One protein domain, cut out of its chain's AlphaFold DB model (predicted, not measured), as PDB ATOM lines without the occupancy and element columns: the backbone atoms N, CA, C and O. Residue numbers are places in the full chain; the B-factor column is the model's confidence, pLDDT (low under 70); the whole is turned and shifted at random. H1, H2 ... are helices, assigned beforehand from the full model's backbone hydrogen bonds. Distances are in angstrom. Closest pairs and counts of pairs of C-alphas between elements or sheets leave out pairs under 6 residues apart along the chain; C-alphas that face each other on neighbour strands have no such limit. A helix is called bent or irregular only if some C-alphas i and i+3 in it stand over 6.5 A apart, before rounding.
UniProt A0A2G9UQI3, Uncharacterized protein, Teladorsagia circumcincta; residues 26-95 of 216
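AT A GLANCE: This is residues 26 to 95 of the 216 residues of an uncharacterized protein of Teladorsagia circumcincta (UniProt A0A2G9UQI3). An open, drawn-out chain of helices: the long helix H2 meets H3 at its end, about perpendicular, and the two make a T in which residues 64 to 65 of H2 pack on residues 79 to 83 of H3. Beyond the other end of H2 lies the irregular helix H1, joined to it by a long loop of which residues 40 to 45 stick out, and the short helix H4 turns off the last residue of H3 across a tight link. The printed part has 70 residues with four named helices, in the order H1, H2, H3, H4, and no named strand; the class is all helix. The whole is extended, with a radius of gyration of the C-alphas of 17.7 A, and its outline is flat, spanning 49 by 34 by 16 A.

HOW THE PARTS SIT: H1, residues 26 to 36, touches no helix and is apart from H2, residues 48 to 65, which follows it in the chain. H2 touches H3, residues 73 to 86, with residues 64 to 65 alone, and H3 touches H2 with residues 79 to 83 alone. The closest C-alphas of the two are those of Phe 64 and Lys 79, 5.1 A apart. Their lines are about perpendicular, at 79 degrees. H3 and H4, residues 88 to 94, are close but not clearly touching; their closest C-alphas are those of Cys 85 and Leu 91, 7.8 A apart. The lines of H3 and H4 are about perpendicular too, at 83 degrees. H1 is apart from H3 and H4, and H2 is apart from H4. Every O i to N i+4 pair is within hydrogen-bond range in H2, H3 and H4; in H1 it is 5 of 7.

IN THESE COORDINATES: H1 begins at C-alpha 26, at (-1.052, 12.067, -37.440), and measures 15.3 A from first to last C-alpha. It is irregular: C-alphas 29 and 32 are 7.8 A apart. H2, with 18 residues the longest helix, runs 25.8 A from C-alpha 48 at (2.844, 8.157, -24.453) to C-alpha 65. H3 has 14 residues and measures 20.1 A. H4 has 7 residues, measures 9.9 A and ends at C-alpha 94, at (34.791, 4.835, -3.492).

THE WHOLE: The C-alphas of Phe 28 and Ile 94 are the two farthest apart, at 52.8 A. The link from H1 to H2, 11 residues, is long; the link from H2 to H3, 7 residues, is short; the link from H3 to H4, 1 residue, is tight. Residues 40 to 45, 49 to 59 and 84 to 95 stand free. The printed part has no cut. The mean pLDDT of the printed part is 93.1, and no printed residue is under 70.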
ATOM      1  N   PHE A  26      -1.976  11.978 -38.566       90.81
ATOM      2  CA  PHE A  26      -1.052  12.067 -37.440       90.81
ATOM      3  C   PHE A  26      -1.168  13.426 -36.754       90.81
ATOM      4  O   PHE A  26      -1.347  13.459 -35.540       90.81
ATOM      5  N   GLU A  27      -1.152  14.529 -37.503       89.56
ATOM      6  CA  GLU A  27      -1.353  15.865 -36.926       89.56
ATOM      7  C   GLU A  27      -2.753  15.996 -36.310       89.56
ATOM      8  O   GLU A  27      -2.888  16.495 -35.193       89.56
ATOM      9  N   PHE A  28      -3.782  15.454 -36.973       87.19
ATOM     10  CA  PHE A  28      -5.143  15.407 -36.428       87.19
ATOM     11  C   PHE A  28      -5.218  14.674 -35.079       87.19
ATOM     12  O   PHE A  28      -5.877  15.143 -34.153       87.19
ATOM     13  N   SER A  29      -4.544  13.527 -34.954       88.31
ATOM     14  CA  SER A  29      -4.640  12.682 -33.756       88.31
ATOM     15  C   SER A  29      -3.656  13.080 -32.647       88.31
ATOM     16  O   SER A  29      -3.962  12.918 -31.467       88.31
ATOM     17  N   CYS A  30      -2.466  13.569 -33.005       89.19
ATOM     18  CA  CYS A  30      -1.325  13.731 -32.097       89.19
ATOM     19  C   CYS A  30      -0.800  15.171 -31.999       89.19
ATOM     20  O   CYS A  30      -0.048  15.457 -31.065       89.19
ATOM     21  N   GLY A  31      -1.165  16.076 -32.914       87.06
ATOM     22  CA  GLY A  31      -0.569  17.415 -33.020       87.06
ATOM     23  C   GLY A  31      -0.679  18.229 -31.729       87.06
ATOM     24  O   GLY A  31       0.305  18.792 -31.243       87.06
ATOM     25  N   ASN A  32      -1.848  18.185 -31.084       86.31
ATOM     26  CA  ASN A  32      -2.068  18.833 -29.787       86.31
ATOM     27  C   ASN A  32      -1.165  18.262 -28.686       86.31
ATOM     28  O   ASN A  32      -0.632  19.010 -27.868       86.31
ATOM     29  N   TRP A  33      -0.957  16.942 -28.675       89.62
ATOM     30  CA  TRP A  33      -0.109  16.310 -27.670       89.62
ATOM     31  C   TRP A  33       1.340  16.790 -27.791       89.62
ATOM     32  O   TRP A  33       1.940  17.150 -26.783       89.62
ATOM     33  N   ILE A  34       1.868  16.868 -29.017       89.31
ATOM     34  CA  ILE A  34       3.229  17.353 -29.297       89.31
ATOM     35  C   ILE A  34       3.390  18.813 -28.849       89.31
ATOM     36  O   ILE A  34       4.402  19.157 -28.241       89.31
ATOM     37  N   ALA A  35       2.388  19.660 -29.103       88.88
ATOM     38  CA  ALA A  35       2.424  21.066 -28.703       88.88
ATOM     39  C   ALA A  35       2.467  21.256 -27.174       88.88
ATOM     40  O   ALA A  35       3.142  22.160 -26.686       88.88
ATOM     41  N   GLU A  36       1.772  20.403 -26.418       90.62
ATOM     42  CA  GLU A  36       1.708  20.483 -24.952       90.62
ATOM     43  C   GLU A  36       2.845  19.738 -24.235       90.62
ATOM     44  O   GLU A  36       3.102  20.001 -23.060       90.62
ATOM     45  N   HIS A  37       3.531  18.818 -24.917       90.81
ATOM     46  CA  HIS A  37       4.525  17.923 -24.320       90.81
ATOM     47  C   HIS A  37       5.881  18.049 -25.031       90.81
ATOM     48  O   HIS A  37       6.321  17.107 -25.700       90.81
ATOM     49  N   PRO A  38       6.574  19.199 -24.893       94.19
ATOM     50  CA  PRO A  38       7.925  19.340 -25.418       94.19
ATOM     51  C   PRO A  38       8.857  18.307 -24.776       94.19
ATOM     52  O   PRO A  38       8.712  17.962 -23.602       94.19
ATOM     53  N   ILE A  39       9.829  17.818 -25.551       95.06
ATOM     54  CA  ILE A  39      10.791  16.816 -25.081       95.06
ATOM     55  C   ILE A  39      11.632  17.431 -23.950       95.06
ATOM     56  O   ILE A  39      12.322  18.422 -24.196       95.06
ATOM     57  N   PRO A  40      11.607  16.870 -22.727       94.25
ATOM     58  CA  PRO A  40      12.413  17.382 -21.621       94.25
ATOM     59  C   PRO A  40      13.919  17.222 -21.874       94.25
ATOM     60  O   PRO A  40      14.336  16.224 -22.453       94.25
ATOM     61  N   ASP A  41      14.745  18.116 -21.321       95.94
ATOM     62  CA  ASP A  41      16.210  18.144 -21.533       95.94
ATOM     63  C   ASP A  41      16.943  16.828 -21.214       95.94
ATOM     64  O   ASP A  41      18.009  16.543 -21.755       95.94
ATOM     65  N   HIS A  42      16.391  16.017 -20.311       92.50
ATOM     66  CA  HIS A  42      16.971  14.740 -19.893       92.50
ATOM     67  C   HIS A  42      16.506  13.549 -20.751       92.50
ATOM     68  O   HIS A  42      16.833  12.404 -20.432       92.50
ATOM     69  N   LYS A  43      15.731  13.793 -21.814       91.25
ATOM     70  CA  LYS A  43      15.185  12.772 -22.711       91.25
ATOM     71  C   LYS A  43      15.570  13.052 -24.158       91.25
ATOM     72  O   LYS A  43      15.697  14.191 -24.585       91.25
ATOM     73  N   THR A  44      15.726  11.985 -24.933       91.62
ATOM     74  CA  THR A  44      15.973  12.062 -26.384       91.62
ATOM     75  C   THR A  44      14.696  11.924 -27.210       91.62
ATOM     76  O   THR A  44      14.681  12.285 -28.383       91.62
ATOM     77  N   SER A  45      13.635  11.384 -26.609       91.88
ATOM     78  CA  SER A  45      12.301  11.215 -27.180       91.88
ATOM     79  C   SER A  45      11.258  11.391 -26.083       91.88
ATOM     80  O   SER A  45      11.534  11.146 -24.905       91.88
ATOM     81  N   TYR A  46      10.055  11.814 -26.461       94.44
ATOM     82  CA  TYR A  46       8.928  11.851 -25.546       94.44
ATOM     83  C   TYR A  46       7.652  11.463 -26.282       94.44
ATOM     84  O   TYR A  46       7.305  12.052 -27.302       94.44
ATOM     85  N   SER A  47       6.981  10.437 -25.771       92.81
ATOM     86  CA  SER A  47       5.712   9.919 -26.266       92.81
ATOM     87  C   SER A  47       4.880   9.379 -25.099       92.81
ATOM     88  O   SER A  47       5.305   9.365 -23.939       92.81
ATOM     89  N   GLN A  48       3.693   8.863 -25.414       91.06
ATOM     90  CA  GLN A  48       2.844   8.157 -24.453       91.06
ATOM     91  C   GLN A  48       3.558   6.965 -23.788       91.06
ATOM     92  O   GLN A  48       3.285   6.660 -22.627       91.06
ATOM     93  N   PHE A  49       4.500   6.309 -24.477       93.75
ATOM     94  CA  PHE A  49       5.271   5.209 -23.894       93.75
ATOM     95  C   PHE A  49       6.208   5.693 -22.786       93.75
ATOM     96  O   PHE A  49       6.292   5.055 -21.735       93.75
ATOM     97  N   GLU A  50       6.873   6.835 -22.971       93.94
ATOM     98  CA  GLU A  50       7.707   7.439 -21.936       93.94
ATOM     99  C   GLU A  50       6.862   7.905 -20.749       93.94
ATOM    100  O   GLU A  50       7.274   7.691 -19.616       93.94
ATOM    101  N   VAL A  51       5.657   8.444 -20.975       92.81
ATOM    102  CA  VAL A  51       4.727   8.802 -19.886       92.81
ATOM    103  C   VAL A  51       4.371   7.581 -19.033       92.81
ATOM    104  O   VAL A  51       4.371   7.651 -17.803       92.81
ATOM    105  N   LEU A  52       4.063   6.446 -19.667       94.62
ATOM    106  CA  LEU A  52       3.776   5.198 -18.953       94.62
ATOM    107  C   LEU A  52       5.017   4.652 -18.238       94.62
ATOM    108  O   LEU A  52       4.915   4.202 -17.098       94.62
ATOM    109  N   THR A  53       6.179   4.724 -18.888       95.44
ATOM    110  CA  THR A  53       7.455   4.293 -18.304       95.44
ATOM    111  C   THR A  53       7.793   5.106 -17.058       95.44
ATOM    112  O   THR A  53       8.130   4.514 -16.035       95.44
ATOM    113  N   ASP A  54       7.626   6.430 -17.097       94.12
ATOM    114  CA  ASP A  54       7.875   7.317 -15.955       94.12
ATOM    115  C   ASP A  54       6.967   6.965 -14.771       94.12
ATOM    116  O   ASP A  54       7.441   6.817 -13.646       94.12
ATOM    117  N   LYS A  55       5.668   6.752 -15.028       95.75
ATOM    118  CA  LYS A  55       4.703   6.342 -13.995       95.75
ATOM    119  C   LYS A  55       5.061   4.991 -13.378       95.75
ATOM    120  O   LYS A  55       4.967   4.823 -12.164       95.75
ATOM    121  N   ALA A  56       5.481   4.024 -14.194       97.00
ATOM    122  CA  ALA A  56       5.916   2.722 -13.697       97.00
ATOM    123  C   ALA A  56       7.195   2.841 -12.851       97.00
ATOM    124  O   ALA A  56       7.285   2.251 -11.775       97.00
ATOM    125  N   GLN A  57       8.168   3.640 -13.298       95.56
ATOM    126  CA  GLN A  57       9.407   3.892 -12.561       95.56
ATOM    127  C   GLN A  57       9.161   4.613 -11.233       95.56
ATOM    128  O   GLN A  57       9.820   4.296 -10.245       95.56
ATOM    129  N   GLU A  58       8.205   5.540 -11.184       96.38
ATOM    130  CA  GLU A  58       7.771   6.202  -9.955       96.38
ATOM    131  C   GLU A  58       7.186   5.205  -8.950       96.38
ATOM    132  O   GLU A  58       7.663   5.134  -7.821       96.38
ATOM    133  N   GLN A  59       6.261   4.340  -9.376       95.56
ATOM    134  CA  GLN A  59       5.723   3.290  -8.502       95.56
ATOM    135  C   GLN A  59       6.815   2.337  -7.993       95.56
ATOM    136  O   GLN A  59       6.811   1.935  -6.828       95.56
ATOM    137  N   MET A  60       7.774   1.978  -8.853       94.25
ATOM    138  CA  MET A  60       8.919   1.157  -8.455       94.25
ATOM    139  C   MET A  60       9.809   1.869  -7.432       94.25
ATOM    140  O   MET A  60      10.240   1.245  -6.461       94.25
ATOM    141  N   ARG A  61      10.083   3.165  -7.637       95.81
ATOM    142  CA  ARG A  61      10.857   3.994  -6.706       95.81
ATOM    143  C   ARG A  61      10.188   4.020  -5.338       95.81
ATOM    144  O   ARG A  61      10.838   3.669  -4.357       95.81
ATOM    145  N   ASP A  62       8.896   4.325  -5.283       95.44
ATOM    146  CA  ASP A  62       8.141   4.397  -4.030       95.44
ATOM    147  C   ASP A  62       8.195   3.059  -3.268       95.44
ATOM    148  O   ASP A  62       8.444   3.012  -2.059       95.44
ATOM    149  N   ALA A  63       8.069   1.939  -3.984       94.25
ATOM    150  CA  ALA A  63       8.161   0.601  -3.405       94.25
ATOM    151  C   ALA A  63       9.573   0.279  -2.848       94.25
ATOM    152  O   ALA A  63       9.720  -0.357  -1.790       94.25
ATOM    153  N   PHE A  64      10.638   0.722  -3.526       95.38
ATOM    154  CA  PHE A  64      12.022   0.507  -3.086       95.38
ATOM    155  C   PHE A  64      12.493   1.488  -2.003       95.38
ATOM    156  O   PHE A  64      13.360   1.133  -1.198       95.38
ATOM    157  N   GLU A  65      11.910   2.680  -1.923       95.00
ATOM    158  CA  GLU A  65      12.209   3.671  -0.883       95.00
ATOM    159  C   GLU A  65      11.399   3.447   0.398       95.00
ATOM    160  O   GLU A  65      11.895   3.739   1.488       95.00
ATOM    161  N   SER A  66      10.214   2.832   0.295       94.62
ATOM    162  CA  SER A  66       9.366   2.470   1.438       94.62
ATOM    163  C   SER A  66      10.136   1.720   2.548       94.62
ATOM    164  O   SER A  66      11.056   0.939   2.259       94.62
ATOM    165  N   PRO A  67       9.779   1.886   3.835       93.19
ATOM    166  CA  PRO A  67      10.355   1.098   4.926       93.19
ATOM    167  C   PRO A  67       9.902  -0.372   4.920       93.19
ATOM    168  O   PRO A  67      10.529  -1.198   5.582       93.19
ATOM    169  N   GLU A  68       8.851  -0.718   4.173       93.38
ATOM    170  CA  GLU A  68       8.271  -2.062   4.164       93.38
ATOM    171  C   GLU A  68       9.220  -3.117   3.579       93.38
ATOM    172  O   GLU A  68       9.959  -2.880   2.617       93.38
ATOM    173  N   VAL A  69       9.182  -4.315   4.162       93.31
ATOM    174  CA  VAL A  69       9.968  -5.468   3.718       93.31
ATOM    175  C   VAL A  69       9.093  -6.336   2.827       93.31
ATOM    176  O   VAL A  69       8.007  -6.755   3.227       93.31
ATOM    177  N   PHE A  70       9.572  -6.640   1.623       94.12
ATOM    178  CA  PHE A  70       8.845  -7.529   0.725       94.12
ATOM    179  C   PHE A  70       8.883  -8.970   1.253       94.12
ATOM    180  O   PHE A  70       9.906  -9.392   1.795       94.12
ATOM    181  N   PRO A  71       7.846  -9.790   1.018       95.38
ATOM    182  CA  PRO A  71       7.901 -11.218   1.343       95.38
ATOM    183  C   PRO A  71       8.999 -11.977   0.572       95.38
ATOM    184  O   PRO A  71       9.538 -12.971   1.052       95.38
ATOM    185  N   SER A  72       9.358 -11.510  -0.630       96.12
ATOM    186  CA  SER A  72      10.358 -12.150  -1.491       96.12
ATOM    187  C   SER A  72      11.787 -11.712  -1.159       96.12
ATOM    188  O   SER A  72      12.126 -10.526  -1.207       96.12
ATOM    189  N   LYS A  73      12.673 -12.692  -0.930       96.00
ATOM    190  CA  LYS A  73      14.114 -12.465  -0.734       96.00
ATOM    191  C   LYS A  73      14.748 -11.730  -1.920       96.00
ATOM    192  O   LYS A  73      15.533 -10.809  -1.705       96.00
ATOM    193  N   SER A  74      14.391 -12.097  -3.152       95.81
ATOM    194  CA  SER A  74      14.923 -11.460  -4.364       95.81
ATOM    195  C   SER A  74      14.508  -9.993  -4.463       95.81
ATOM    196  O   SER A  74      15.318  -9.150  -4.843       95.81
ATOM    197  N   MET A  75      13.282  -9.660  -4.046       94.88
ATOM    198  CA  MET A  75      12.817  -8.269  -4.025       94.88
ATOM    199  C   MET A  75      13.549  -7.433  -2.977       94.88
ATOM    200  O   MET A  75      13.959  -6.312  -3.267       94.88
ATOM    201  N   ASN A  76      13.813  -7.989  -1.793       95.56
ATOM    202  CA  ASN A  76      14.626  -7.305  -0.783       95.56
ATOM    203  C   ASN A  76      16.096  -7.152  -1.203       95.56
ATOM    204  O   ASN A  76      16.731  -6.144  -0.879       95.56
ATOM    205  N   ALA A  77      16.643  -8.116  -1.952       95.88
ATOM    206  CA  ALA A  77      17.971  -7.993  -2.545       95.88
ATOM    207  C   ALA A  77      18.012  -6.844  -3.566       95.88
ATOM    208  O   ALA A  77      18.893  -5.990  -3.478       95.88
ATOM    209  N   LEU A  78      17.020  -6.754  -4.458       94.81
ATOM    210  CA  LEU A  78      16.890  -5.647  -5.412       94.81
ATOM    211  C   LEU A  78      16.710  -4.294  -4.715       94.81
ATOM    212  O   LEU A  78      17.397  -3.339  -5.062       94.81
ATOM    213  N   LYS A  79      15.887  -4.221  -3.665       95.62
ATOM    214  CA  LYS A  79      15.743  -3.023  -2.820       95.62
ATOM    215  C   LYS A  79      17.075  -2.591  -2.197       95.62
ATOM    216  O   LYS A  79      17.399  -1.406  -2.147       95.62
ATOM    217  N   SER A  80      17.882  -3.553  -1.755       95.00
ATOM    218  CA  SER A  80      19.218  -3.287  -1.209       95.00
ATOM    219  C   SER A  80      20.185  -2.785  -2.287       95.00
ATOM    220  O   SER A  80      20.946  -1.851  -2.040       95.00
ATOM    221  N   MET A  81      20.135  -3.361  -3.492       95.38
ATOM    222  CA  MET A  81      20.913  -2.885  -4.641       95.38
ATOM    223  C   MET A  81      20.513  -1.462  -5.040       95.38
ATOM    224  O   MET A  81      21.391  -0.625  -5.236       95.38
ATOM    225  N   TYR A  82      19.210  -1.170  -5.079       95.75
ATOM    226  CA  TYR A  82      18.678   0.163  -5.355       95.75
ATOM    227  C   TYR A  82      19.250   1.203  -4.386       95.75
ATOM    228  O   TYR A  82      19.856   2.179  -4.819       95.75
ATOM    229  N   ARG A  83      19.174   0.949  -3.072       94.94
ATOM    230  CA  ARG A  83      19.719   1.860  -2.049       94.94
ATOM    231  C   ARG A  83      21.215   2.129  -2.232       94.94
ATOM    232  O   ARG A  83      21.645   3.269  -2.105       94.94
ATOM    233  N   ARG A  84      22.000   1.104  -2.582       93.56
ATOM    234  CA  ARG A  84      23.439   1.267  -2.868       93.56
ATOM    235  C   ARG A  84      23.703   2.072  -4.141       93.56
ATOM    236  O   ARG A  84      24.670   2.819  -4.179       93.56
ATOM    237  N   CYS A  85      22.865   1.916  -5.163       94.25
ATOM    238  CA  CYS A  85      22.955   2.686  -6.403       94.25
ATOM    239  C   CYS A  85      22.615   4.171  -6.180       94.25
ATOM    240  O   CYS A  85      23.240   5.050  -6.767       94.25
ATOM    241  N   MET A  86      21.655   4.460  -5.297       95.50
ATOM    242  CA  MET A  86      21.206   5.829  -5.024       95.50
ATOM    243  C   MET A  86      22.110   6.603  -4.052       95.50
ATOM    244  O   MET A  86      22.055   7.836  -4.025       95.50
ATOM    245  N   ASP A  87      22.967   5.926  -3.281       95.69
ATOM    246  CA  ASP A  87      23.923   6.568  -2.372       95.69
ATOM    247  C   ASP A  87      25.113   7.186  -3.130       95.69
ATOM    248  O   ASP A  87      26.226   6.654  -3.190       95.69
ATOM    249  N   LYS A  88      24.877   8.370  -3.700       94.44
ATOM    250  CA  LYS A  88      25.896   9.150  -4.416       94.44
ATOM    251  C   LYS A  88      27.098   9.505  -3.537       94.44
ATOM    252  O   LYS A  88      28.199   9.654  -4.060       94.44
ATOM    253  N   LYS A  89      26.912   9.661  -2.220       95.31
ATOM    254  CA  LYS A  89      27.998  10.029  -1.300       95.31
ATOM    255  C   LYS A  89      28.992   8.881  -1.185       95.31
ATOM    256  O   LYS A  89      30.192   9.108  -1.324       95.31
ATOM    257  N   GLU A  90      28.493   7.669  -0.978       91.38
ATOM    258  CA  GLU A  90      29.339   6.481  -0.928       91.38
ATOM    259  C   GLU A  90      29.973   6.179  -2.290       91.38
ATOM    260  O   GLU A  90      31.176   5.920  -2.359       91.38
ATOM    261  N   LEU A  91      29.216   6.296  -3.387       90.25
ATOM    262  CA  LEU A  91      29.756   6.109  -4.738       90.25
ATOM    263  C   LEU A  91      30.910   7.077  -5.040       90.25
ATOM    264  O   LEU A  91      31.969   6.648  -5.500       90.25
ATOM    265  N   ASN A  92      30.752   8.361  -4.709       89.56
ATOM    266  CA  ASN A  92      31.805   9.362  -4.888       89.56
ATOM    267  C   ASN A  92      33.015   9.109  -3.975       89.56
ATOM    268  O   ASN A  92      34.144   9.387  -4.372       89.56
ATOM    269  N   ARG A  93      32.802   8.558  -2.770       89.31
ATOM    270  CA  ARG A  93      33.881   8.198  -1.838       89.31
ATOM    271  C   ARG A  93      34.723   7.027  -2.350       89.31
ATOM    272  O   ARG A  93      35.940   7.046  -2.192       89.31
ATOM    273  N   ILE A  94      34.090   6.003  -2.927       86.81
ATOM    274  CA  ILE A  94      34.791   4.835  -3.492       86.81
ATOM    275  C   ILE A  94      35.535   5.227  -4.780       86.81
ATOM    276  O   ILE A  94      36.653   4.753  -5.027       86.81
ATOM    277  N   GLY A  95      34.918   6.089  -5.595       84.50
ATOM    278  CA  GLY A  95      35.441   6.493  -6.896       84.50
ATOM    279  C   GLY A  95      35.626   5.300  -7.839       84.50
ATOM    280  O   GLY A  95      34.975   4.262  -7.712       84.50
TER     281      GLY A  95